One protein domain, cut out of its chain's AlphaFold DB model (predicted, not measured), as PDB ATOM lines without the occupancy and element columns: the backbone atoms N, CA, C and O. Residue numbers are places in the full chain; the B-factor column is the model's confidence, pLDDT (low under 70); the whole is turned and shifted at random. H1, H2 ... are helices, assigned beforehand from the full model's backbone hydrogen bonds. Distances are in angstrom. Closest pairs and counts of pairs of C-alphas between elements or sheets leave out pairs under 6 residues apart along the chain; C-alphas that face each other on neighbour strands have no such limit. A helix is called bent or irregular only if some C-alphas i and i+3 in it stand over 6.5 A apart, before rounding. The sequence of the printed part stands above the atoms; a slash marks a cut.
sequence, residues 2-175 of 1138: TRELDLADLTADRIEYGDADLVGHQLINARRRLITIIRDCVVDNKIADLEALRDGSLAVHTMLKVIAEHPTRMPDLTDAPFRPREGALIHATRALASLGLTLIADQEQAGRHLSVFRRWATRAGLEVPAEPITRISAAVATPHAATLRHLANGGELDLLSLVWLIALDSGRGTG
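This is residues 2 to 175 of the 1138 residues of an uncharacterized protein of Alloactinosynnema sp. L-07 (UniProt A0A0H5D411). The longest helix, H6, runs through the middle of a helical body, with H3, H4 and H7 beside it at shallow tilts and H9 crossing H3 and H6. H1, H2 and H5 cluster toward one end of the longest axis, H8 lies toward the other, and two long unnamed stretches run along the outside. The printed part has 174 residues with nine named helices, H1 to H9 in chain order, and no named strand; the class is all helix. It is compact, with a radius of gyration of the C-alphas of 16.1 A, and spans 49 by 39 by 27 A.

H1, residues 7 to 11, touches H5, residues 59 to 66; the closest C-alphas, of Leu 10 and Val 60, are 4.8 A apart. H2, residues 17 to 28, touches H5 with residues 20 to 24 alone, about perpendicular at 88 degrees, closest at the C-alphas of Ala 20 and Met 63, 4.7 A. H2 and H3, residues 33 to 43, touch only at the corner, closest at the C-alphas of Leu 27 and Arg 33, 5.2 A. H6, residues 88 to 104, is the hub, touching six helices. H3 runs the same way as H6 at a shallow tilt of 19 degrees, with the C-alphas of Val 42 and Gly 100 closest at 5.8 A. H4, residues 47 to 55, touches H6 at a shallow tilt of 28 degrees, opposite ways, closest at the C-alphas of Arg 54 and Arg 94, 4.3 A. H6 and H7, residues 110 to 123, form a helical hairpin at 24 degrees, closest at the C-alphas of Thr 102 and Ala 110, 4.4 A. H8, residues 145 to 153, and H6 only just touch, only at their ends, with 3 pairs of C-alphas within 8 A, the closest those of Leu 103 and Thr 147, 6.5 A. H9, residues 159 to 169, touches H3 about perpendicular at 76 degrees, closest at the C-alphas of Arg 39 and Leu 168, 4.7 A. Every O i to N i+4 pair is within hydrogen-bond range in H1, H3, H4, H5, H8 and H9, against 6 of 8 in H2, 12 of 13 in H6 and 8 of 10 in H7.

H1 begins at C-alpha 7, (-8.545, 8.972, -1.771). H2 is 17.6 A long and only just irregular: C-alphas 18 and 21 are 6.8 A apart. H6 is 24.8 A long from C-alpha 88 at (-1.373, 4.046, 17.443), and H7 is 20.6 A. H9 ends at C-alpha 169, (-12.383, -7.809, -0.037).

The C-alphas farthest apart, of Gly 18 and Arg 135, are 49.1 A apart. The printed part has no cut. The links H5 to H6 and H7 to H8 are long, 21 residues each. The mean pLDDT of the printed part is 79.7, with 39 residues under 70, among them 14 to 22, 68 to 76 and 170 to 175.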
ATOM      1  N   THR A   2     -20.896  19.114   5.658       47.28
ATOM      2  CA  THR A   2     -19.755  18.197   5.861       47.28
ATOM      3  C   THR A   2     -19.147  17.845   4.502       47.28
ATOM      4  O   THR A   2     -19.837  17.246   3.682       47.28
ATOM      5  N   ARG A   3     -17.880  18.215   4.254       56.81
ATOM      6  CA  ARG A   3     -17.123  17.850   3.039       56.81
ATOM      7  C   ARG A   3     -16.959  16.322   2.952       56.81
ATOM      8  O   ARG A   3     -16.756  15.643   3.967       56.81
ATOM      9  N   GLU A   4     -17.118  15.758   1.760       62.62
ATOM     10  CA  GLU A   4     -16.869  14.338   1.489       62.62
ATOM     11  C   GLU A   4     -15.377  14.161   1.178       62.62
ATOM     12  O   GLU A   4     -14.852  14.903   0.358       62.62
ATOM     13  N   LEU A   5     -14.689  13.283   1.918       68.06
ATOM     14  CA  LEU A   5     -13.251  13.013   1.763       68.06
ATOM     15  C   LEU A   5     -13.060  11.868   0.774       68.06
ATOM     16  O   LEU A   5     -13.719  10.835   0.937       68.06
ATOM     17  N   ASP A   6     -12.142  12.020  -0.175       73.75
ATOM     18  CA  ASP A   6     -11.777  10.979  -1.139       73.75
ATOM     19  C   ASP A   6     -10.327  10.476  -0.962       73.75
ATOM     20  O   ASP A   6      -9.611  10.874  -0.042       73.75
ATOM     21  N   LEU A   7      -9.900   9.532  -1.811       75.75
ATOM     22  CA  LEU A   7      -8.545   8.972  -1.771       75.75
ATOM     23  C   LEU A   7      -7.468  10.032  -2.069       75.75
ATOM     24  O   LEU A   7      -6.397   9.972  -1.470       75.75
ATOM     25  N   ALA A   8      -7.757  11.005  -2.939       78.31
ATOM     26  CA  ALA A   8      -6.809  12.048  -3.324       78.31
ATOM     27  C   ALA A   8      -6.540  13.025  -2.168       78.31
ATOM     28  O   ALA A   8      -5.399  13.437  -1.960       78.31
ATOM     29  N   ASP A   9      -7.558  13.324  -1.355       76.25
ATOM     30  CA  ASP A   9      -7.398  14.108  -0.127       76.25
ATOM     31  C   ASP A   9      -6.477  13.400   0.897       76.25
ATOM     32  O   ASP A   9      -5.769  14.056   1.667       76.25
ATOM     33  N   LEU A  10      -6.466  12.058   0.927       72.88
ATOM     34  CA  LEU A  10      -5.668  11.269   1.878       72.88
ATOM     35  C   LEU A  10      -4.221  11.046   1.440       72.88
ATOM     36  O   LEU A  10      -3.338  10.959   2.303       72.88
ATOM     37  N   THR A  11      -3.985  10.952   0.130       76.81
ATOM     38  CA  THR A  11      -2.656  10.744  -0.459       76.81
ATOM     39  C   THR A  11      -1.934  12.035  -0.835       76.81
ATOM     40  O   THR A  11      -0.807  11.979  -1.318       76.81
ATOM     41  N   ALA A  12      -2.526  13.200  -0.568       80.12
ATOM     42  CA  ALA A  12      -1.871  14.486  -0.764       80.12
ATOM     43  C   ALA A  12      -0.610  14.652   0.113       80.12
ATOM     44  O   ALA A  12      -0.531  14.145   1.236       80.12
ATOM     45  N   ASP A  13       0.357  15.438  -0.373       73.56
ATOM     46  CA  ASP A  13       1.619  15.699   0.334       73.56
ATOM     47  C   ASP A  13       1.448  16.589   1.581       73.56
ATOM     48  O   ASP A  13       2.243  16.496   2.522       73.56
ATOM     49  N   ARG A  14       0.441  17.480   1.609       66.12
ATOM     50  CA  ARG A  14       0.179  18.420   2.718       66.12
ATOM     51  C   ARG A  14      -1.301  18.785   2.840       66.12
ATOM     52  O   ARG A  14      -1.987  18.903   1.833       66.12
ATOM     53  N   ILE A  15      -1.745  19.054   4.072       69.25
ATOM     54  CA  ILE A  15      -3.046  19.666   4.387       69.25
ATOM     55  C   ILE A  15      -2.874  20.805   5.399       69.25
ATOM     56  O   ILE A  15      -1.950  20.775   6.215       69.25
ATOM     57  N   GLU A  16      -3.733  21.825   5.322       67.06
ATOM     58  CA  GLU A  16      -3.726  22.954   6.256       67.06
ATOM     59  C   GLU A  16      -4.151  22.510   7.668       67.06
ATOM     60  O   GLU A  16      -5.123  21.779   7.855       67.06
ATOM     61  N   TYR A  17      -3.411  22.959   8.689       54.94
ATOM     62  CA  TYR A  17      -3.552  22.493  10.077       54.94
ATOM     63  C   TYR A  17      -4.948  22.731  10.684       54.94
ATOM     64  O   TYR A  17      -5.353  21.974  11.563       54.94
ATOM     65  N   GLY A  18      -5.680  23.755  10.224       58.56
ATOM     66  CA  GLY A  18      -7.028  24.083  10.706       58.56
ATOM     67  C   GLY A  18      -8.105  23.071  10.294       58.56
ATOM     68  O   GLY A  18      -9.061  22.870  11.038       58.56
ATOM     69  N   ASP A  19      -7.917  22.378   9.166       64.50
ATOM     70  CA  ASP A  19      -8.856  21.366   8.662       64.50
ATOM     71  C   ASP A  19      -8.578  19.965   9.232       64.50
ATOM     72  O   ASP A  19      -9.457  19.100   9.239       64.50
ATOM     73  N   ALA A  20      -7.362  19.728   9.732       66.25
ATOM     74  CA  ALA A  20      -6.871  18.408  10.122       66.25
ATOM     75  C   ALA A  20      -7.638  17.775  11.301       66.25
ATOM     76  O   ALA A  20      -7.799  16.555  11.332       66.25
ATOM     77  N   ASP A  21      -8.132  18.586  12.239       69.19
ATOM     78  CA  ASP A  21      -8.864  18.127  13.427       69.19
ATOM     79  C   ASP A  21     -10.285  17.645  13.075       69.19
ATOM     80  O   ASP A  21     -10.663  16.493  13.309       69.19
ATOM     81  N   LEU A  22     -11.048  18.492  12.372       69.62
ATOM     82  CA  LEU A  22     -12.400  18.181  11.900       69.62
ATOM     83  C   LEU A  22     -12.410  16.980  10.940       69.62
ATOM     84  O   LEU A  22     -13.273  16.104  11.037       69.62
ATOM     85  N   VAL A  23     -11.461  16.945  10.003       71.81
ATOM     86  CA  VAL A  23     -11.304  15.865   9.021       71.81
ATOM     87  C   VAL A  23     -10.828  14.579   9.693       71.81
ATOM     88  O   VAL A  23     -11.345  13.499   9.401       71.81
ATOM     89  N   GLY A  24      -9.905  14.682  10.647       72.00
ATOM     90  CA  GLY A  24      -9.422  13.548  11.417       72.00
ATOM     91  C   GLY A  24     -10.549  12.822  12.157       72.00
ATOM     92  O   GLY A  24     -10.680  11.600  12.046       72.00
ATOM     93  N   HIS A  25     -11.446  13.555  12.823       74.06
ATOM     94  CA  HIS A  25     -12.617  12.950  13.465       74.06
ATOM     95  C   HIS A  25     -13.558  12.256  12.466       74.06
ATOM     96  O   HIS A  25     -14.158  11.233  12.800       74.06
ATOM     97  N   GLN A  26     -13.663  12.737  11.222       73.88
ATOM     98  CA  GLN A  26     -14.460  12.078  10.174       73.88
ATOM     99  C   GLN A  26     -13.867  10.737   9.715       73.88
ATOM    100  O   GLN A  26     -14.629   9.869   9.280       73.88
ATOM    101  N   LEU A  27     -12.548  10.547   9.826       74.25
ATOM    102  CA  LEU A  27     -11.884   9.274   9.522       74.25
ATOM    103  C   LEU A  27     -12.168   8.196  10.578       74.25
ATOM    104  O   LEU A  27     -12.260   7.021  10.222       74.25
ATOM    105  N   ILE A  28     -12.348   8.598  11.843       71.19
ATOM    106  CA  ILE A  28     -12.607   7.701  12.985       71.19
ATOM    107  C   ILE A  28     -14.106   7.437  13.204       71.19
ATOM    108  O   ILE A  28     -14.481   6.371  13.690       71.19
ATOM    109  N   ASN A  29     -14.985   8.389  12.868       66.38
ATOM    110  CA  ASN A  29     -16.414   8.295  13.183       66.38
ATOM    111  C   ASN A  29     -17.080   7.038  12.569       66.38
ATOM    112  O   ASN A  29     -16.678   6.523  11.523       66.38
ATOM    113  N   ALA A  30     -18.185   6.592  13.175       48.81
ATOM    114  CA  ALA A  30     -18.980   5.405  12.842       48.81
ATOM    115  C   ALA A  30     -19.509   5.341  11.386       48.81
ATOM    116  O   ALA A  30     -20.130   4.349  10.998       48.81
ATOM    117  N   ARG A  31     -19.259   6.379  10.572       51.62
ATOM    118  CA  ARG A  31     -19.546   6.462   9.128       51.62
ATOM    119  C   ARG A  31     -18.428   5.921   8.218       51.62
ATOM    120  O   ARG A  31     -18.564   6.023   7.005       51.62
ATOM    121  N   ARG A  32     -17.410   5.245   8.770       62.75
ATOM    122  CA  ARG A  32     -16.615   4.226   8.046       62.75
ATOM    123  C   ARG A  32     -15.733   4.751   6.902       62.75
ATOM    124  O   ARG A  32     -15.628   4.077   5.884       62.75
ATOM    125  N   ARG A  33     -15.088   5.916   7.009       72.38
ATOM    126  CA  ARG A  33     -14.351   6.468   5.851       72.38
ATOM    127  C   ARG A  33     -13.031   5.744   5.545       72.38
ATOM    128  O   ARG A  33     -12.869   5.285   4.423       72.38
ATOM    129  N   LEU A  34     -12.136   5.535   6.518       80.88
ATOM    130  CA  LEU A  34     -10.798   4.984   6.228       80.88
ATOM    131  C   LEU A  34     -10.808   3.524   5.733       80.88
ATOM    132  O   LEU A  34     -10.194   3.219   4.715       80.88
ATOM    133  N   ILE A  35     -11.532   2.619   6.406       84.00
ATOM    134  CA  ILE A  35     -11.617   1.210   5.975       84.00
ATOM    135  C   ILE A  35     -12.317   1.057   4.616       84.00
ATOM    136  O   ILE A  35     -11.961   0.173   3.844       84.00
ATOM    137  N   THR A  36     -13.283   1.930   4.307       82.62
ATOM    138  CA  THR A  36     -13.949   1.941   2.996       82.62
ATOM    139  C   THR A  36     -12.983   2.390   1.910       82.62
ATOM    140  O   THR A  36     -12.940   1.756   0.869       82.62
ATOM    141  N   ILE A  37     -12.150   3.401   2.168       83.62
ATOM    142  CA  ILE A  37     -11.152   3.863   1.195       83.62
ATOM    143  C   ILE A  37     -10.096   2.779   0.928       83.62
ATOM    144  O   ILE A  37      -9.783   2.509  -0.225       83.62
ATOM    145  N   ILE A  38      -9.595   2.098   1.965       88.38
ATOM    146  CA  ILE A  38      -8.640   0.985   1.792       88.38
ATOM    147  C   ILE A  38      -9.283  -0.179   1.027       88.38
ATOM    148  O   ILE A  38      -8.650  -0.767   0.154       88.38
ATOM    149  N   ARG A  39     -10.547  -0.497   1.317       87.88
ATOM    150  CA  ARG A  39     -11.330  -1.475   0.552       87.88
ATOM    151  C   ARG A  39     -11.486  -1.057  -0.909       87.88
ATOM    152  O   ARG A  39     -11.312  -1.895  -1.783       87.88
ATOM    153  N   ASP A  40     -11.800   0.205  -1.183       86.56
ATOM    154  CA  ASP A  40     -11.926   0.710  -2.552       86.56
ATOM    155  C   ASP A  40     -10.576   0.588  -3.288       86.56
ATOM    156  O   ASP A  40     -10.544   0.163  -4.438       86.56
ATOM    157  N   CYS A  41      -9.442   0.811  -2.608       88.12
ATOM    158  CA  CYS A  41      -8.117   0.523  -3.170       88.12
ATOM    159  C   CYS A  41      -7.892  -0.963  -3.487       88.12
ATOM    160  O   CYS A  41      -7.269  -1.272  -4.499       88.12
ATOM    161  N   VAL A  42      -8.387  -1.882  -2.651       89.56
ATOM    162  CA  VAL A  42      -8.325  -3.335  -2.905       89.56
ATOM    163  C   VAL A  42      -9.183  -3.711  -4.113       89.56
ATOM    164  O   VAL A  42      -8.720  -4.423  -4.995       89.56
ATOM    165  N   VAL A  43     -10.412  -3.198  -4.193       85.50
ATOM    166  CA  VAL A  43     -11.328  -3.459  -5.316       85.50
ATOM    167  C   VAL A  43     -10.760  -2.929  -6.635       85.50
ATOM    168  O   VAL A  43     -10.842  -3.609  -7.657       85.50
ATOM    169  N   ASP A  44     -10.145  -1.748  -6.603       87.06
ATOM    170  CA  ASP A  44      -9.573  -1.088  -7.778       87.06
ATOM    171  C   ASP A  44      -8.130  -1.542  -8.097       87.06
ATOM    172  O   ASP A  44      -7.509  -1.000  -9.010       87.06
ATOM    173  N   ASN A  45      -7.569  -2.512  -7.356       88.44
ATOM    174  CA  ASN A  45      -6.176  -2.975  -7.479       88.44
ATOM    175  C   ASN A  45      -5.117  -1.851  -7.406       88.44
ATOM    176  O   ASN A  45      -4.102  -1.864  -8.108       88.44
ATOM    177  N   LYS A  46      -5.319  -0.866  -6.527       90.88
ATOM    178  CA  LYS A  46      -4.436   0.298  -6.348       90.88
ATOM    179  C   LYS A  46      -3.231  -0.015  -5.455       90.88
ATOM    180  O   LYS A  46      -3.127   0.467  -4.327       90.88
ATOM    181  N   ILE A  47      -2.303  -0.826  -5.968       91.88
ATOM    182  CA  ILE A  47      -1.092  -1.257  -5.240       91.88
ATOM    183  C   ILE A  47      -0.252  -0.050  -4.792       91.88
ATOM    184  O   ILE A  47       0.066   0.060  -3.610       91.88
ATOM    185  N   ALA A  48       0.040   0.888  -5.700       89.00
ATOM    186  CA  ALA A  48       0.884   2.049  -5.405       89.00
ATOM    187  C   ALA A  48       0.307   2.944  -4.293       89.00
ATOM    188  O   ALA A  48       1.050   3.418  -3.435       89.00
ATOM    189  N   ASP A  49      -1.017   3.133  -4.257       90.00
ATOM    190  CA  ASP A  49      -1.674   3.932  -3.218       90.00
ATOM    191  C   ASP A  49      -1.618   3.234  -1.851       90.00
ATOM    192  O   ASP A  49      -1.373   3.880  -0.831       90.00
ATOM    193  N   LEU A  50      -1.782   1.906  -1.807       92.00
ATOM    194  CA  LEU A  50      -1.622   1.142  -0.567       92.00
ATOM    195  C   LEU A  50      -0.165   1.119  -0.083       92.00
ATOM    196  O   LEU A  50       0.073   1.194   1.122       92.00
ATOM    197  N   GLU A  51       0.817   1.060  -0.984       92.81
ATOM    198  CA  GLU A  51       2.236   1.198  -0.631       92.81
ATOM    199  C   GLU A  51       2.554   2.602  -0.108       92.81
ATOM    200  O   GLU A  51       3.233   2.742   0.910       92.81
ATOM    201  N   ALA A  52       1.991   3.644  -0.723       89.38
ATOM    202  CA  ALA A  52       2.136   5.020  -0.262       89.38
ATOM    203  C   ALA A  52       1.511   5.224   1.133       89.38
ATOM    204  O   ALA A  52       2.119   5.861   1.999       89.38
ATOM    205  N   LEU A  53       0.339   4.634   1.394       90.62
ATOM    206  CA  LEU A  53      -0.281   4.612   2.723       90.62
ATOM    207  C   LEU A  53       0.550   3.802   3.733       90.62
ATOM    208  O   LEU A  53       0.670   4.201   4.890       90.62
ATOM    209  N   ARG A  54       1.166   2.689   3.315       93.12
ATOM    210  CA  ARG A  54       2.002   1.843   4.179       93.12
ATOM    211  C   ARG A  54       3.321   2.514   4.550       93.12
ATOM    212  O   ARG A  54       3.665   2.499   5.728       93.12
ATOM    213  N   ASP A  55       4.032   3.113   3.597       90.88
ATOM    214  CA  ASP A  55       5.436   3.531   3.760       90.88
ATOM    215  C   ASP A  55       5.623   5.055   3.828       90.88
ATOM    216  O   ASP A  55       6.609   5.550   4.387       90.88
ATOM    217  N   GLY A  56       4.664   5.821   3.303       86.62
ATOM    218  CA  GLY A  56       4.753   7.270   3.127       86.62
ATOM    219  C   GLY A  56       4.497   8.106   4.386       86.62
ATOM    220  O   GLY A  56       4.328   7.607   5.503       86.62
ATOM    221  N   SER A  57       4.471   9.426   4.189       86.12
ATOM    222  CA  SER A  57       4.176  10.458   5.200       86.12
ATOM    223  C   SER A  57       3.122  11.435   4.661       86.12
ATOM    224  O   SER A  57       3.377  12.627   4.553       86.12
ATOM    225  N   LEU A  58       1.968  10.895   4.272       87.88
ATOM    226  CA  LEU A  58       0.892  11.601   3.569       87.88
ATOM    227  C   LEU A  58      -0.011  12.430   4.502       87.88
ATOM    228  O   LEU A  58       0.088  12.351   5.735       87.88
ATOM    229  N   ALA A  59      -0.936  13.187   3.911       84.69
ATOM    230  CA  ALA A  59      -1.916  14.005   4.618       84.69
ATOM    231  C   ALA A  59      -2.722  13.209   5.662       84.69
ATOM    232  O   ALA A  59      -2.865  13.680   6.791       84.69
ATOM    233  N   VAL A  60      -3.137  11.969   5.359       84.50
ATOM    234  CA  VAL A  60      -3.839  11.092   6.321       84.50
ATOM    235  C   VAL A  60      -3.043  10.854   7.610       84.50
ATOM    236  O   VAL A  60      -3.597  10.908   8.706       84.50
ATOM    237  N   HIS A  61      -1.722  10.670   7.517       87.81
ATOM    238  CA  HIS A  61      -0.872  10.474   8.694       87.81
ATOM    239  C   HIS A  61      -0.771  11.750   9.527       87.81
ATOM    240  O   HIS A  61      -0.685  11.682  10.752       87.81
ATOM    241  N   THR A  62      -0.814  12.911   8.871       84.00
ATOM    242  CA  THR A  62      -0.826  14.212   9.546       84.00
ATOM    243  C   THR A  62      -2.156  14.440  10.261       84.00
ATOM    244  O   THR A  62      -2.140  14.778  11.439       84.00
ATOM    245  N   MET A  63      -3.297  14.166   9.621       84.25
ATOM    246  CA  MET A  63      -4.628  14.280  10.244       84.25
ATOM    247  C   MET A  63      -4.771  13.378  11.470       84.25
ATOM    248  O   MET A  63      -5.160  13.827  12.545       84.25
ATOM    249  N   LEU A  64      -4.397  12.100  11.332       83.00
ATOM    250  CA  LEU A  64      -4.469  11.131  12.427       83.00
ATOM    251  C   LEU A  64      -3.512  11.477  13.574       83.00
ATOM    252  O   LEU A  64      -3.760  11.098  14.717       83.00
ATOM    253  N   LYS A  65      -2.428  12.209  13.289       81.62
ATOM    254  CA  LYS A  65      -1.524  12.739  14.312       81.62
ATOM    255  C   LYS A  65      -2.163  13.864  15.129       81.62
ATOM    256  O   LYS A  65      -1.847  13.961  16.310       81.62
ATOM    257  N   VAL A  66      -3.013  14.701  14.523       78.50
ATOM    258  CA  VAL A  66      -3.674  15.830  15.207       78.50
ATOM    259  C   VAL A  66      -4.707  15.334  16.222       78.50
ATOM    260  O   VAL A  66      -4.688  15.779  17.363       78.50
ATOM    261  N   ILE A  67      -5.530  14.354  15.843       73.75
ATOM    262  CA  ILE A  67      -6.637  13.830  16.669       73.75
ATOM    263  C   ILE A  67      -6.230  12.744  17.676       73.75
ATOM    264  O   ILE A  67      -7.071  12.216  18.405       73.75
ATOM    265  N   ALA A  68      -4.961  12.331  17.683       67.62
ATOM    266  CA  ALA A  68      -4.464  11.353  18.640       67.62
ATOM    267  C   ALA A  68      -4.363  12.003  20.031       67.62
ATOM    268  O   ALA A  68      -3.292  12.450  20.445       67.62
ATOM    269  N   GLU A  69      -5.488  12.075  20.747       52.50
ATOM    270  CA  GLU A  69      -5.540  12.533  22.135       52.50
ATOM    271  C   GLU A  69      -4.626  11.652  22.994       52.50
ATOM    272  O   GLU A  69      -4.904  10.480  23.239       52.50
ATOM    273  N   HIS A  70      -3.533  12.253  23.463       53.72
ATOM    274  CA  HIS A  70      -2.400  11.612  24.130       53.72
ATOM    275  C   HIS A  70      -1.619  10.669  23.194       53.72
ATOM    276  O   HIS A  70      -2.171   9.682  22.706       53.72
ATOM    277  N   PRO A  71      -0.308  10.903  22.968       48.97
ATOM    278  CA  PRO A  71       0.519  10.036  22.142       48.97
ATOM    279  C   PRO A  71       0.673   8.680  22.831       48.97
ATOM    280  O   PRO A  71       1.635   8.414  23.550       48.97
ATOM    281  N   THR A  72      -0.293   7.805  22.597       57.44
ATOM    282  CA  THR A  72      -0.209   6.378  22.854       57.44
ATOM    283  C   THR A  72       0.772   5.814  21.856       57.44
ATOM    284  O   THR A  72       0.434   5.366  20.761       57.44
ATOM    285  N   ARG A  73       2.043   5.947  22.222       61.59
ATOM    286  CA  ARG A  73       3.131   5.290  21.528       61.59
ATOM    287  C   ARG A  73       2.989   3.801  21.800       61.59
ATOM    288  O   ARG A  73       2.745   3.402  22.936       61.59
ATOM    289  N   MET A  74       3.162   3.003  20.758       69.81
ATOM    290  CA  MET A  74       3.509   1.592  20.890       69.81
ATOM    291  C   MET A  74       5.039   1.527  20.793       69.81
ATOM    292  O   MET A  74       5.557   1.388  19.686       69.81
ATOM    293  N   PRO A  75       5.779   1.747  21.902       60.50
ATOM    294  CA  PRO A  75       7.234   1.917  21.864       60.50
ATOM    295  C   PRO A  75       7.964   0.702  21.283       60.50
ATOM    296  O   PRO A  75       9.050   0.862  20.741       60.50
ATOM    297  N   ASP A  76       7.338  -0.473  21.339       68.88
ATOM    298  CA  ASP A  76       7.912  -1.744  20.898       68.88
ATOM    299  C   ASP A  76       7.671  -2.043  19.403       68.88
ATOM    300  O   ASP A  76       8.059  -3.102  18.915       68.88
ATOM    301  N   LEU A  77       7.011  -1.140  18.661       80.38
ATOM    302  CA  LEU A  77       6.699  -1.295  17.235       80.38
ATOM    303  C   LEU A  77       7.578  -0.350  16.388       80.38
ATOM    304  O   LEU A  77       7.130   0.699  15.919       80.38
ATOM    305  N   THR A  78       8.862  -0.692  16.244       76.62
ATOM    306  CA  THR A  78       9.890   0.192  15.650       76.62
ATOM    307  C   THR A  78      10.377  -0.212  14.263       76.62
ATOM    308  O   THR A  78      11.061   0.580  13.614       76.62
ATOM    309  N   ASP A  79      10.057  -1.425  13.819       83.00
ATOM    310  CA  ASP A  79      10.505  -1.955  12.531       83.00
ATOM    311  C   ASP A  79       9.634  -1.446  11.380       83.00
ATOM    312  O   ASP A  79       8.417  -1.294  11.526       83.00
ATOM    313  N   ALA A  80      10.241  -1.256  10.204       81.88
ATOM    314  CA  ALA A  80       9.523  -0.854   8.997       81.88
ATOM    315  C   ALA A  80       8.301  -1.770   8.732       81.88
ATOM    316  O   ALA A  80       8.392  -2.997   8.882       81.88
ATOM    317  N   PRO A  81       7.140  -1.206   8.349       90.00
ATOM    318  CA  PRO A  81       6.887   0.198   7.992       90.00
ATOM    319  C   PRO A  81       6.559   1.132   9.178       90.00
ATOM    320  O   PRO A  81       6.272   2.313   8.975       90.00
ATOM    321  N   PHE A  82       6.577   0.635  10.414       90.38
ATOM    322  CA  PHE A  82       6.252   1.423  11.603       90.38
ATOM    323  C   PHE A  82       7.419   2.317  12.016       90.38
ATOM    324  O   PHE A  82       8.585   1.966  11.837       90.38
ATOM    325  N   ARG A  83       7.115   3.494  12.580       87.62
ATOM    326  CA  ARG A  83       8.144   4.430  13.049       87.62
ATOM    327  C   ARG A  83       8.017   4.703  14.553       87.62
ATOM    328  O   ARG A  83       6.899   4.946  15.017       87.62
ATOM    329  N   PRO A  84       9.135   4.792  15.307       75.75
ATOM    330  CA  PRO A  84       9.122   4.920  16.775       75.75
ATOM    331  C   PRO A  84       8.386   6.149  17.339       75.75
ATOM    332  O   PRO A  84       8.024   6.185  18.512       75.75
ATOM    333  N   ARG A  85       8.216   7.205  16.530       75.38
ATOM    334  CA  ARG A  85       7.592   8.479  16.942       75.38
ATOM    335  C   ARG A  85       6.130   8.621  16.505       75.38
ATOM    336  O   ARG A  85       5.534   9.666  16.758       75.38
ATOM    337  N   GLU A  86       5.570   7.617  15.837       82.75
ATOM    338  CA  GLU A  86       4.185   7.627  15.360       82.75
ATOM    339  C   GLU A  86       3.213   7.111  16.434       82.75
ATOM    340  O   GLU A  86       3.596   6.378  17.346       82.75
ATOM    341  N   GLY A  87       1.956   7.558  16.363       78.81
ATOM    342  CA  GLY A  87       0.893   7.146  17.286       78.81
ATOM    343  C   GLY A  87       0.134   5.908  16.798       78.81
ATOM    344  O   GLY A  87       0.173   5.574  15.613       78.81
ATOM    345  N   ALA A  88      -0.617   5.276  17.703       80.00
ATOM    346  CA  ALA A  88      -1.373   4.046  17.443       80.00
ATOM    347  C   ALA A  88      -2.293   4.102  16.203       80.00
ATOM    348  O   ALA A  88      -2.372   3.127  15.458       80.00
ATOM    349  N   LEU A  89      -2.942   5.243  15.935       85.06
ATOM    350  CA  LEU A  89      -3.823   5.429  14.768       85.06
ATOM    351  C   LEU A  89      -3.065   5.381  13.430       85.06
ATOM    352  O   LEU A  89      -3.569   4.856  12.435       85.06
ATOM    353  N   ILE A  90      -1.835   5.901  13.407       87.94
ATOM    354  CA  ILE A  90      -0.966   5.862  12.225       87.94
ATOM    355  C   ILE A  90      -0.479   4.429  12.007       87.94
ATOM    356  O   ILE A  90      -0.561   3.919  10.892       87.94
ATOM    357  N   HIS A  91      -0.052   3.743  13.074       88.62
ATOM    358  CA  HIS A  91       0.329   2.329  12.993       88.62
ATOM    359  C   HIS A  91      -0.828   1.449  12.497       88.62
ATOM    360  O   HIS A  91      -0.609   0.614  11.625       88.62
ATOM    361  N   ALA A  92      -2.061   1.688  12.959       88.88
ATOM    362  CA  ALA A  92      -3.251   0.983  12.479       88.88
ATOM    363  C   ALA A  92      -3.502   1.212  10.979       88.88
ATOM    364  O   ALA A  92      -3.790   0.273  10.243       88.88
ATOM    365  N   THR A  93      -3.321   2.446  10.501       90.44
ATOM    366  CA  THR A  93      -3.469   2.787   9.075       90.44
ATOM    367  C   THR A  93      -2.448   2.050   8.212       90.44
ATOM    368  O   THR A  93      -2.819   1.425   7.219       90.44
ATOM    369  N   ARG A  94      -1.174   2.035   8.630       91.81
ATOM    370  CA  ARG A  94      -0.109   1.288   7.937       91.81
ATOM    371  C   ARG A  94      -0.380  -0.221   7.936       91.81
ATOM    372  O   ARG A  94      -0.166  -0.887   6.924       91.81
ATOM    373  N   ALA A  95      -0.882  -0.757   9.049       92.50
ATOM    374  CA  ALA A  95      -1.243  -2.166   9.181       92.50
ATOM    375  C   ALA A  95      -2.413  -2.555   8.262       92.50
ATOM    376  O   ALA A  95      -2.340  -3.582   7.592       92.50
ATOM    377  N   LEU A  96      -3.456  -1.724   8.179       92.31
ATOM    378  CA  LEU A  96      -4.600  -1.930   7.285       92.31
ATOM    379  C   LEU A  96      -4.211  -1.830   5.805       92.31
ATOM    380  O   LEU A  96      -4.674  -2.637   5.003       92.31
ATOM    381  N   ALA A  97      -3.333  -0.890   5.440       93.38
ATOM    382  CA  ALA A  97      -2.812  -0.789   4.077       93.38
ATOM    383  C   ALA A  97      -2.003  -2.040   3.692       93.38
ATOM    384  O   ALA A  97      -2.192  -2.601   2.613       93.38
ATOM    385  N   SER A  98      -1.170  -2.546   4.612       94.81
ATOM    386  CA  SER A  98      -0.464  -3.821   4.429       94.81
ATOM    387  C   SER A  98      -1.424  -5.014   4.336       94.81
ATOM    388  O   SER A  98      -1.200  -5.938   3.553       94.81
ATOM    389  N   LEU A  99      -2.532  -4.996   5.077       93.62
ATOM    390  CA  LEU A  99      -3.563  -6.025   4.964       93.62
ATOM    391  C   LEU A  99      -4.270  -5.986   3.598       93.62
ATOM    392  O   LEU A  99      -4.537  -7.037   3.029       93.62
ATOM    393  N   GLY A 100      -4.508  -4.799   3.029       92.88
ATOM    394  CA  GLY A 100      -5.009  -4.658   1.659       92.88
ATOM    395  C   GLY A 100      -4.028  -5.203   0.613       92.88
ATOM    396  O   GLY A 100      -4.423  -5.981  -0.253       92.88
ATOM    397  N   LEU A 101      -2.731  -4.891   0.749       94.00
ATOM    398  CA  LEU A 101      -1.673  -5.432  -0.121       94.00
ATOM    399  C   LEU A 101      -1.579  -6.957  -0.056       94.00
ATOM    400  O   LEU A 101      -1.228  -7.587  -1.044       94.00
ATOM    401  N   THR A 102      -1.945  -7.566   1.072       94.94
ATOM    402  CA  THR A 102      -1.994  -9.031   1.201       94.94
ATOM    403  C   THR A 102      -2.957  -9.665   0.192       94.94
ATOM    404  O   THR A 102      -2.723 -10.797  -0.210       94.94
ATOM    405  N   LEU A 103      -4.026  -8.969  -0.219       91.19
ATOM    406  CA  LEU A 103      -5.008  -9.488  -1.179       91.19
ATOM    407  C   LEU A 103      -4.569  -9.286  -2.634       91.19
ATOM    408  O   LEU A 103      -4.732 -10.207  -3.431       91.19
ATOM    409  N   ILE A 104      -4.022  -8.106  -2.955       91.12
ATOM    410  CA  ILE A 104      -3.824  -7.646  -4.343       91.12
ATOM    411  C   ILE A 104      -2.370  -7.653  -4.836       91.12
ATOM    412  O   ILE A 104      -2.140  -7.521  -6.037       91.12
ATOM    413  N   ALA A 105      -1.382  -7.756  -3.941       85.81
ATOM    414  CA  ALA A 105       0.022  -7.877  -4.333       85.81
ATOM    415  C   ALA A 105       0.354  -9.316  -4.771       85.81
ATOM    416  O   ALA A 105      -0.485 -10.215  -4.720       85.81
ATOM    417  N   ASP A 106       1.600  -9.536  -5.196       86.38
ATOM    418  CA  ASP A 106       2.087 -10.860  -5.581       86.38
ATOM    419  C   ASP A 106       1.873 -11.890  -4.453       86.38
ATOM    420  O   ASP A 106       2.167 -11.636  -3.280       86.38
ATOM    421  N   GLN A 107       1.367 -13.071  -4.814       82.31
ATOM    422  CA  GLN A 107       0.986 -14.128  -3.882       82.31
ATOM    423  C   GLN A 107       2.181 -14.608  -3.044       82.31
ATOM    424  O   GLN A 107       2.005 -14.935  -1.871       82.31
ATOM    425  N   GLU A 108       3.400 -14.576  -3.598       83.44
ATOM    426  CA  GLU A 108       4.637 -14.895  -2.866       83.44
ATOM    427  C   GLU A 108       4.987 -13.854  -1.784       83.44
ATOM    428  O   GLU A 108       5.717 -14.144  -0.833       83.44
ATOM    429  N   GLN A 109       4.455 -12.632  -1.894       87.31
ATOM    430  CA  GLN A 109       4.665 -11.541  -0.938       87.31
ATOM    431  C   GLN A 109       3.521 -11.400   0.075       87.31
ATOM    432  O   GLN A 109       3.691 -10.720   1.093       87.31
ATOM    433  N   ALA A 110       2.387 -12.078  -0.143       88.75
ATOM    434  CA  ALA A 110       1.203 -12.004   0.712       88.75
ATOM    435  C   ALA A 110       1.523 -12.291   2.191       88.75
ATOM    436  O   ALA A 110       1.110 -11.535   3.071       88.75
ATOM    437  N   GLY A 111       2.341 -13.311   2.473       89.00
ATOM    438  CA  GLY A 111       2.764 -13.644   3.840       89.00
ATOM    439  C   GLY A 111       3.568 -12.534   4.523       89.00
ATOM    440  O   GLY A 111       3.359 -12.203   5.696       89.00
ATOM    441  N   ARG A 112       4.439 -11.851   3.763       90.38
ATOM    442  CA  ARG A 112       5.212 -10.705   4.270       90.38
ATOM    443  C   ARG A 112       4.294  -9.542   4.628       90.38
ATOM    444  O   ARG A 112       4.462  -8.962   5.703       90.38
ATOM    445  N   HIS A 113       3.319  -9.223   3.782       93.19
ATOM    446  CA  HIS A 113       2.352  -8.156   4.043       93.19
ATOM    447  C   HIS A 113       1.418  -8.477   5.216       93.19
ATOM    448  O   HIS A 113       1.178  -7.601   6.055       93.19
ATOM    449  N   LEU A 114       0.980  -9.732   5.348       93.06
ATOM    450  CA  LEU A 114       0.175 -10.182   6.480       93.06
ATOM    451  C   LEU A 114       0.946 -10.084   7.804       93.06
ATOM    452  O   LEU A 114       0.395  -9.658   8.822       93.06
ATOM    453  N   SER A 115       2.245 -10.403   7.794       91.06
ATOM    454  CA  SER A 115       3.092 -10.325   8.990       91.06
ATOM    455  C   SER A 115       3.131  -8.922   9.611       91.06
ATOM    456  O   SER A 115       3.213  -8.788  10.831       91.06
ATOM    457  N   VAL A 116       3.044  -7.866   8.790       92.69
ATOM    458  CA  VAL A 116       3.003  -6.467   9.251       92.69
ATOM    459  C   VAL A 116       1.722  -6.208  10.042       92.69
ATOM    460  O   VAL A 116       1.784  -5.644  11.134       92.69
ATOM    461  N   PHE A 117       0.575  -6.655   9.522       92.25
ATOM    462  CA  PHE A 117      -0.708  -6.532  10.210       92.25
ATOM    463  C   PHE A 117      -0.706  -7.291  11.539       92.25
ATOM    464  O   PHE A 117      -1.092  -6.727  12.561       92.25
ATOM    465  N   ARG A 118      -0.197  -8.531  11.553       89.94
ATOM    466  CA  ARG A 118      -0.128  -9.349  12.775       89.94
ATOM    467  C   ARG A 118       0.742  -8.704  13.852       89.94
ATOM    468  O   ARG A 118       0.297  -8.591  14.988       89.94
ATOM    469  N   ARG A 119       1.924  -8.175  13.497       89.69
ATOM    470  CA  ARG A 119       2.784  -7.441  14.451       89.69
ATOM    471  C   ARG A 119       2.032  -6.299  15.135       89.69
ATOM    472  O   ARG A 119       2.135  -6.151  16.351       89.69
ATOM    473  N   TRP A 120       1.272  -5.514  14.369       90.38
ATOM    474  CA  TRP A 120       0.439  -4.454  14.932       90.38
ATOM    475  C   TRP A 120      -0.692  -5.017  15.799       90.38
ATOM    476  O   TRP A 120      -0.826  -4.592  16.940       90.38
ATOM    477  N   ALA A 121      -1.461  -5.991  15.310       88.06
ATOM    478  CA  ALA A 121      -2.608  -6.555  16.020       88.06
ATOM    479  C   ALA A 121      -2.239  -7.136  17.397       88.06
ATOM    480  O   ALA A 121      -2.937  -6.878  18.384       88.06
ATOM    481  N   THR A 122      -1.106  -7.843  17.487       85.38
ATOM    482  CA  THR A 122      -0.572  -8.356  18.753       85.38
ATOM    483  C   THR A 122      -0.242  -7.211  19.720       85.38
ATOM    484  O   THR A 122      -0.550  -7.291  20.906       85.38
ATOM    485  N   ARG A 123       0.361  -6.111  19.240       86.06
ATOM    486  CA  ARG A 123       0.759  -4.974  20.103       86.06
ATOM    487  C   ARG A 123      -0.389  -4.023  20.416       86.06
ATOM    488  O   ARG A 123      -0.358  -3.352  21.443       86.06
ATOM    489  N   ALA A 124      -1.411  -4.013  19.573       82.69
ATOM    490  CA  ALA A 124      -2.670  -3.329  19.797       82.69
ATOM    491  C   ALA A 124      -3.599  -4.088  20.758       82.69
ATOM    492  O   ALA A 124      -4.676  -3.579  21.048       82.69
ATOM    493  N   GLY A 125      -3.224  -5.283  21.238       79.94
ATOM    494  CA  GLY A 125      -4.034  -6.067  22.178       79.94
ATOM    495  C   GLY A 125      -5.347  -6.588  21.578       79.94
ATOM    496  O   GLY A 125      -6.301  -6.834  22.311       79.94
ATOM    497  N   LEU A 126      -5.412  -6.713  20.247       80.75
ATOM    498  CA  LEU A 126      -6.619  -7.096  19.502       80.75
ATOM    499  C   LEU A 126      -6.712  -8.598  19.215       80.75
ATOM    500  O   LEU A 126      -7.785  -9.098  18.871       80.75
ATOM    501  N   GLU A 127      -5.588  -9.302  19.312       75.25
ATOM    502  CA  GLU A 127      -5.518 -10.749  19.133       75.25
ATOM    503  C   GLU A 127      -6.234 -11.461  20.292       75.25
ATOM    504  O   GLU A 127      -6.360 -10.908  21.377       75.25
ATOM    505  N   VAL A 128      -6.737 -12.671  20.073       68.12
ATOM    506  CA  VAL A 128      -7.226 -13.595  21.111       68.12
ATOM    507  C   VAL A 128      -6.679 -14.968  20.720       68.12
ATOM    508  O   VAL A 128      -6.664 -15.254  19.520       68.12
ATOM    509  N   PRO A 129      -6.222 -15.818  21.662       62.91
ATOM    510  CA  PRO A 129      -5.660 -17.122  21.321       62.91
ATOM    511  C   PRO A 129      -6.613 -17.933  20.433       62.91
ATOM    512  O   PRO A 129      -7.727 -18.266  20.844       62.91
ATOM    513  N   ALA A 130      -6.176 -18.234  19.212       67.56
ATOM    514  CA  ALA A 130      -6.922 -19.010  18.230       67.56
ATOM    515  C   ALA A 130      -5.967 -19.946  17.480       67.56
ATOM    516  O   ALA A 130      -4.808 -19.607  17.242       67.56
ATOM    517  N   GLU A 131      -6.454 -21.130  17.114       75.50
ATOM    518  CA  GLU A 131      -5.679 -22.066  16.301       75.50
ATOM    519  C   GLU A 131      -5.498 -21.529  14.865       75.50
ATOM    520  O   GLU A 131      -6.401 -20.862  14.341       75.50
ATOM    521  N   PRO A 132      -4.363 -21.829  14.202       81.94
ATOM    522  CA  PRO A 132      -4.157 -21.478  12.802       81.94
ATOM    523  C   PRO A 132      -5.249 -22.064  11.897       81.94
ATOM    524  O   PRO A 132      -5.637 -23.230  12.017       81.94
ATOM    525  N   ILE A 133      -5.715 -21.269  10.937       83.94
ATOM    526  CA  ILE A 133      -6.717 -21.685   9.960       83.94
ATOM    527  C   ILE A 133      -6.018 -22.417   8.821       83.94
ATOM    528  O   ILE A 133      -5.445 -21.810   7.923       83.94
ATOM    529  N   THR A 134      -6.125 -23.742   8.833       80.69
ATOM    530  CA  THR A 134      -5.546 -24.620   7.803       80.69
ATOM    531  C   THR A 134      -6.498 -24.904   6.640       80.69
ATOM    532  O   THR A 134      -6.087 -25.423   5.605       80.69
ATOM    533  N   ARG A 135      -7.793 -24.584   6.784       77.75
ATOM    534  CA  ARG A 135      -8.810 -24.753   5.735       77.75
ATOM    535  C   ARG A 135      -9.794 -23.596   5.725       77.75
ATOM    536  O   ARG A 135     -10.360 -23.242   6.755       77.75
ATOM    537  N   ILE A 136     -10.059 -23.075   4.533       77.56
ATOM    538  CA  ILE A 136     -11.064 -22.035   4.310       77.56
ATOM    539  C   ILE A 136     -12.369 -22.695   3.886       77.56
ATOM    540  O   ILE A 136     -12.396 -23.518   2.970       77.56
ATOM    541  N   SER A 137     -13.457 -22.336   4.565       72.81
ATOM    542  CA  SER A 137     -14.797 -22.811   4.232       72.81
ATOM    543  C   SER A 137     -15.198 -22.373   2.821       72.81
ATOM    544  O   SER A 137     -15.021 -21.212   2.461       72.81
ATOM    545  N   ALA A 138     -15.823 -23.268   2.052       68.06
ATOM    546  CA  ALA A 138     -16.392 -22.939   0.741       68.06
ATOM    547  C   ALA A 138     -17.492 -21.859   0.811       68.06
ATOM    548  O   ALA A 138     -17.831 -21.260  -0.203       68.06
ATOM    549  N   ALA A 139     -18.034 -21.592   2.006       65.12
ATOM    550  CA  ALA A 139     -18.983 -20.506   2.244       65.12
ATOM    551  C   ALA A 139     -18.342 -19.106   2.168       65.12
ATOM    552  O   ALA A 139     -19.058 -18.110   2.082       65.12
ATOM    553  N   VAL A 140     -17.010 -19.014   2.211       69.31
ATOM    554  CA  VAL A 140     -16.270 -17.762   2.041       69.31
ATOM    555  C   VAL A 140     -16.044 -17.550   0.541       69.31
ATOM    556  O   VAL A 140     -15.065 -18.029  -0.029       69.31
ATOM    557  N   ALA A 141     -16.993 -16.875  -0.111       68.62
ATOM    558  CA  ALA A 141     -16.910 -16.507  -1.523       68.62
ATOM    559  C   ALA A 141     -16.175 -15.165  -1.670       68.62
ATOM    560  O   ALA A 141     -16.659 -14.136  -1.205       68.62
ATOM    561  N   THR A 142     -14.985 -15.198  -2.274       75.81
ATOM    562  CA  THR A 142     -14.050 -14.065  -2.360       75.81
ATOM    563  C   THR A 142     -13.299 -14.100  -3.698       75.81
ATOM    564  O   THR A 142     -12.897 -15.192  -4.124       75.81
ATOM    565  N   PRO A 143     -13.079 -12.942  -4.355       77.44
ATOM    566  CA  PRO A 143     -12.223 -12.831  -5.539       77.44
ATOM    567  C   PRO A 143     -10.784 -13.313  -5.293       77.44
ATOM    568  O   PRO A 143     -10.179 -13.931  -6.164       77.44
ATOM    569  N   HIS A 144     -10.262 -13.108  -4.082       86.69
ATOM    570  CA  HIS A 144      -8.885 -13.421  -3.686       86.69
ATOM    571  C   HIS A 144      -8.752 -14.778  -2.967       86.69
ATOM    572  O   HIS A 144      -7.819 -15.016  -2.196       86.69
ATOM    573  N   ALA A 145      -9.665 -15.720  -3.238       83.12
ATOM    574  CA  ALA A 145      -9.674 -17.041  -2.603       83.12
ATOM    575  C   ALA A 145      -8.364 -17.832  -2.793       83.12
ATOM    576  O   ALA A 145      -8.023 -18.653  -1.941       83.12
ATOM    577  N   ALA A 146      -7.638 -17.621  -3.898       84.12
ATOM    578  CA  ALA A 146      -6.346 -18.262  -4.147       84.12
ATOM    579  C   ALA A 146      -5.287 -17.822  -3.122       84.12
ATOM    580  O   ALA A 146      -4.659 -18.675  -2.490       84.12
ATOM    581  N   THR A 147      -5.174 -16.516  -2.884       87.81
ATOM    582  CA  THR A 147      -4.254 -15.929  -1.904       87.81
ATOM    583  C   THR A 147      -4.586 -16.376  -0.485       87.81
ATOM    584  O   THR A 147      -3.706 -16.814   0.253       87.81
ATOM    585  N   LEU A 148      -5.871 -16.380  -0.112       88.44
ATOM    586  CA  LEU A 148      -6.270 -16.862   1.210       88.44
ATOM    587  C   LEU A 148      -5.950 -18.357   1.396       88.44
ATOM    588  O   LEU A 148      -5.464 -18.752   2.455       88.44
ATOM    589  N   ARG A 149      -6.173 -19.199   0.374       86.94
ATOM    590  CA  ARG A 149      -5.808 -20.629   0.427       86.94
ATOM    591  C   ARG A 149      -4.300 -20.831   0.552       86.94
ATOM    592  O   ARG A 149      -3.882 -21.731   1.271       86.94
ATOM    593  N   HIS A 150      -3.498 -20.008  -0.118       88.38
ATOM    594  CA  HIS A 150      -2.043 -20.041   0.002       88.38
ATOM    595  C   HIS A 150      -1.585 -19.759   1.438       88.38
ATOM    596  O   HIS A 150      -0.850 -20.564   2.006       88.38
ATOM    597  N   LEU A 151      -2.111 -18.698   2.055       89.94
ATOM    598  CA  LEU A 151      -1.815 -18.339   3.447       89.94
ATOM    599  C   LEU A 151      -2.291 -19.408   4.443       89.94
ATOM    600  O   LEU A 151      -1.582 -19.728   5.396       89.94
ATOM    601  N   ALA A 152      -3.470 -19.996   4.212       87.69
ATOM    602  CA  ALA A 152      -3.992 -21.090   5.033       87.69
ATOM    603  C   ALA A 152      -3.112 -22.352   4.946       87.69
ATOM    604  O   ALA A 152      -2.806 -22.968   5.966       87.69
ATOM    605  N   ASN A 153      -2.655 -22.713   3.742       86.44
ATOM    606  CA  ASN A 153      -1.762 -23.856   3.528       86.44
ATOM    607  C   ASN A 153      -0.368 -23.636   4.139       86.44
ATOM    608  O   ASN A 153       0.245 -24.596   4.599       86.44
ATOM    609  N   GLY A 154       0.114 -22.389   4.162       84.62
ATOM    610  CA  GLY A 154       1.355 -21.999   4.838       84.62
ATOM    611  C   GLY A 154       1.245 -21.928   6.366       84.62
ATOM    612  O   GLY A 154       2.255 -21.751   7.040       84.62
ATOM    613  N   GLY A 155       0.038 -22.068   6.934       84.69
ATOM    614  CA  GLY A 155      -0.200 -21.927   8.375       84.69
ATOM    615  C   GLY A 155      -0.071 -20.487   8.885       84.69
ATOM    616  O   GLY A 155       0.089 -20.267  10.083       84.69
ATOM    617  N   GLU A 156      -0.132 -19.500   7.989       86.19
ATOM    618  CA  GLU A 156       0.104 -18.087   8.306       86.19
ATOM    619  C   GLU A 156      -1.181 -17.325   8.673       86.19
ATOM    620  O   GLU A 156      -1.112 -16.223   9.225       86.19
ATOM    621  N   LEU A 157      -2.344 -17.920   8.387       88.19
ATOM    622  CA  LEU A 157      -3.668 -17.323   8.547       88.19
ATOM    623  C   LEU A 157      -4.309 -17.687   9.898       88.19
ATOM    624  O   LEU A 157      -4.491 -18.861  10.209       88.19
ATOM    625  N   ASP A 158      -4.726 -16.683  10.667       88.75
ATOM    626  CA  ASP A 158      -5.540 -16.829  11.883       88.75
ATOM    627  C   ASP A 158      -6.960 -16.252  11.685       88.75
ATOM    628  O   ASP A 158      -7.282 -15.675  10.640       88.75
ATOM    629  N   LEU A 159      -7.845 -16.430  12.674       87.62
ATOM    630  CA  LEU A 159      -9.233 -15.959  12.582       87.62
ATOM    631  C   LEU A 159      -9.342 -14.436  12.461       87.62
ATOM    632  O   LEU A 159     -10.185 -13.948  11.707       87.62
ATOM    633  N   LEU A 160      -8.502 -13.694  13.185       89.31
ATOM    634  CA  LEU A 160      -8.487 -12.235  13.142       89.31
ATOM    635  C   LEU A 160      -8.156 -11.750  11.727       89.31
ATOM    636  O   LEU A 160      -8.906 -10.973  11.134       89.31
ATOM    637  N   SER A 161      -7.071 -12.284  11.175       90.31
ATOM    638  CA  SER A 161      -6.571 -12.000   9.838       90.31
ATOM    639  C   SER A 161      -7.605 -12.352   8.773       90.31
ATOM    640  O   SER A 161      -7.905 -11.525   7.918       90.31
ATOM    641  N   LEU A 162      -8.217 -13.540   8.851       88.50
ATOM    642  CA  LEU A 162      -9.242 -13.965   7.897       88.50
ATOM    643  C   LEU A 162     -10.460 -13.032   7.904       88.50
ATOM    644  O   LEU A 162     -10.919 -12.616   6.842       88.50
ATOM    645  N   VAL A 163     -10.987 -12.681   9.082       88.75
ATOM    646  CA  VAL A 163     -12.166 -11.806   9.193       88.75
ATOM    647  C   VAL A 163     -11.890 -10.425   8.600       88.75
ATOM    648  O   VAL A 163     -12.738  -9.879   7.891       88.75
ATOM    649  N   TRP A 164     -10.709  -9.867   8.861       89.31
ATOM    650  CA  TRP A 164     -10.348  -8.534   8.388       89.31
ATOM    651  C   TRP A 164      -9.995  -8.521   6.894       89.31
ATOM    652  O   TRP A 164     -10.390  -7.587   6.198       89.31
ATOM    653  N   LEU A 165      -9.369  -9.580   6.368       89.88
ATOM    654  CA  LEU A 165      -9.147  -9.755   4.929       89.88
ATOM    655  C   LEU A 165     -10.476  -9.821   4.164       89.88
ATOM    656  O   LEU A 165     -10.669  -9.069   3.214       89.88
ATOM    657  N   ILE A 166     -11.446 -10.624   4.619       86.06
ATOM    658  CA  ILE A 166     -12.768 -10.691   3.968       86.06
ATOM    659  C   ILE A 166     -13.499  -9.335   4.050       86.06
ATOM    660  O   ILE A 166     -14.219  -8.933   3.130       86.06
ATOM    661  N   ALA A 167     -13.318  -8.591   5.144       86.44
ATOM    662  CA  ALA A 167     -13.905  -7.262   5.288       86.44
ATOM    663  C   ALA A 167     -13.303  -6.227   4.320       86.44
ATOM    664  O   ALA A 167     -14.013  -5.298   3.928       86.44
ATOM    665  N   LEU A 168     -12.038  -6.365   3.919       87.25
ATOM    666  CA  LEU A 168     -11.418  -5.515   2.894       87.25
ATOM    667  C   LEU A 168     -11.751  -5.960   1.466       87.25
ATOM    668  O   LEU A 168     -11.734  -5.138   0.562       87.25
ATOM    669  N   ASP A 169     -12.112  -7.223   1.278       83.75
ATOM    670  CA  ASP A 169     -12.383  -7.809  -0.037       83.75
ATOM    671  C   ASP A 169     -13.843  -7.629  -0.529       83.75
ATOM    672  O   ASP A 169     -14.196  -7.862  -1.685       83.75
ATOM    673  N   SER A 170     -14.741  -7.198   0.360       68.94
ATOM    674  CA  SER A 170     -16.183  -7.059   0.094       68.94
ATOM    675  C   SER A 170     -16.552  -5.692  -0.519       68.94
ATOM    676  O   SER A 170     -16.950  -4.765   0.189       68.94
ATOM    677  N   GLY A 171     -16.412  -5.557  -1.846       57.28
ATOM    678  CA  GLY A 171     -16.634  -4.316  -2.621       57.28
ATOM    679  C   GLY A 171     -18.090  -3.896  -2.918       57.28
ATOM    680  O   GLY A 171     -19.054  -4.616  -2.644       57.28
ATOM    681  N   ARG A 172     -18.268  -2.698  -3.511       48.34
ATOM    682  CA  ARG A 172     -19.577  -2.180  -3.966       48.34
ATOM    683  C   ARG A 172     -20.129  -3.062  -5.092       48.34
ATOM    684  O   ARG A 172     -19.540  -3.154  -6.159       48.34
ATOM    685  N   GLY A 173     -21.282  -3.685  -4.859       48.56
ATOM    686  CA  GLY A 173     -22.020  -4.425  -5.891       48.56
ATOM    687  C   GLY A 173     -21.640  -5.897  -6.069       48.56
ATOM    688  O   GLY A 173     -22.254  -6.563  -6.894       48.56
ATOM    689  N   THR A 174     -20.706  -6.449  -5.287       45.69
ATOM    690  CA  THR A 174     -20.268  -7.844  -5.482       45.69
ATOM    691  C   THR A 174     -21.122  -8.889  -4.755       45.69
ATOM    692  O   THR A 174     -20.904 -10.078  -4.936       45.69
ATOM    693  N   GLY A 175     -22.117  -8.510  -3.944       45.66
ATOM    694  CA  GLY A 175     -23.003  -9.469  -3.254       45.66
ATOM    695  C   GLY A 175     -22.320 -10.345  -2.186       45.66
ATOM    696  O   GLY A 175     -23.000 -11.073  -1.462       45.66
TER     697      GLY A 175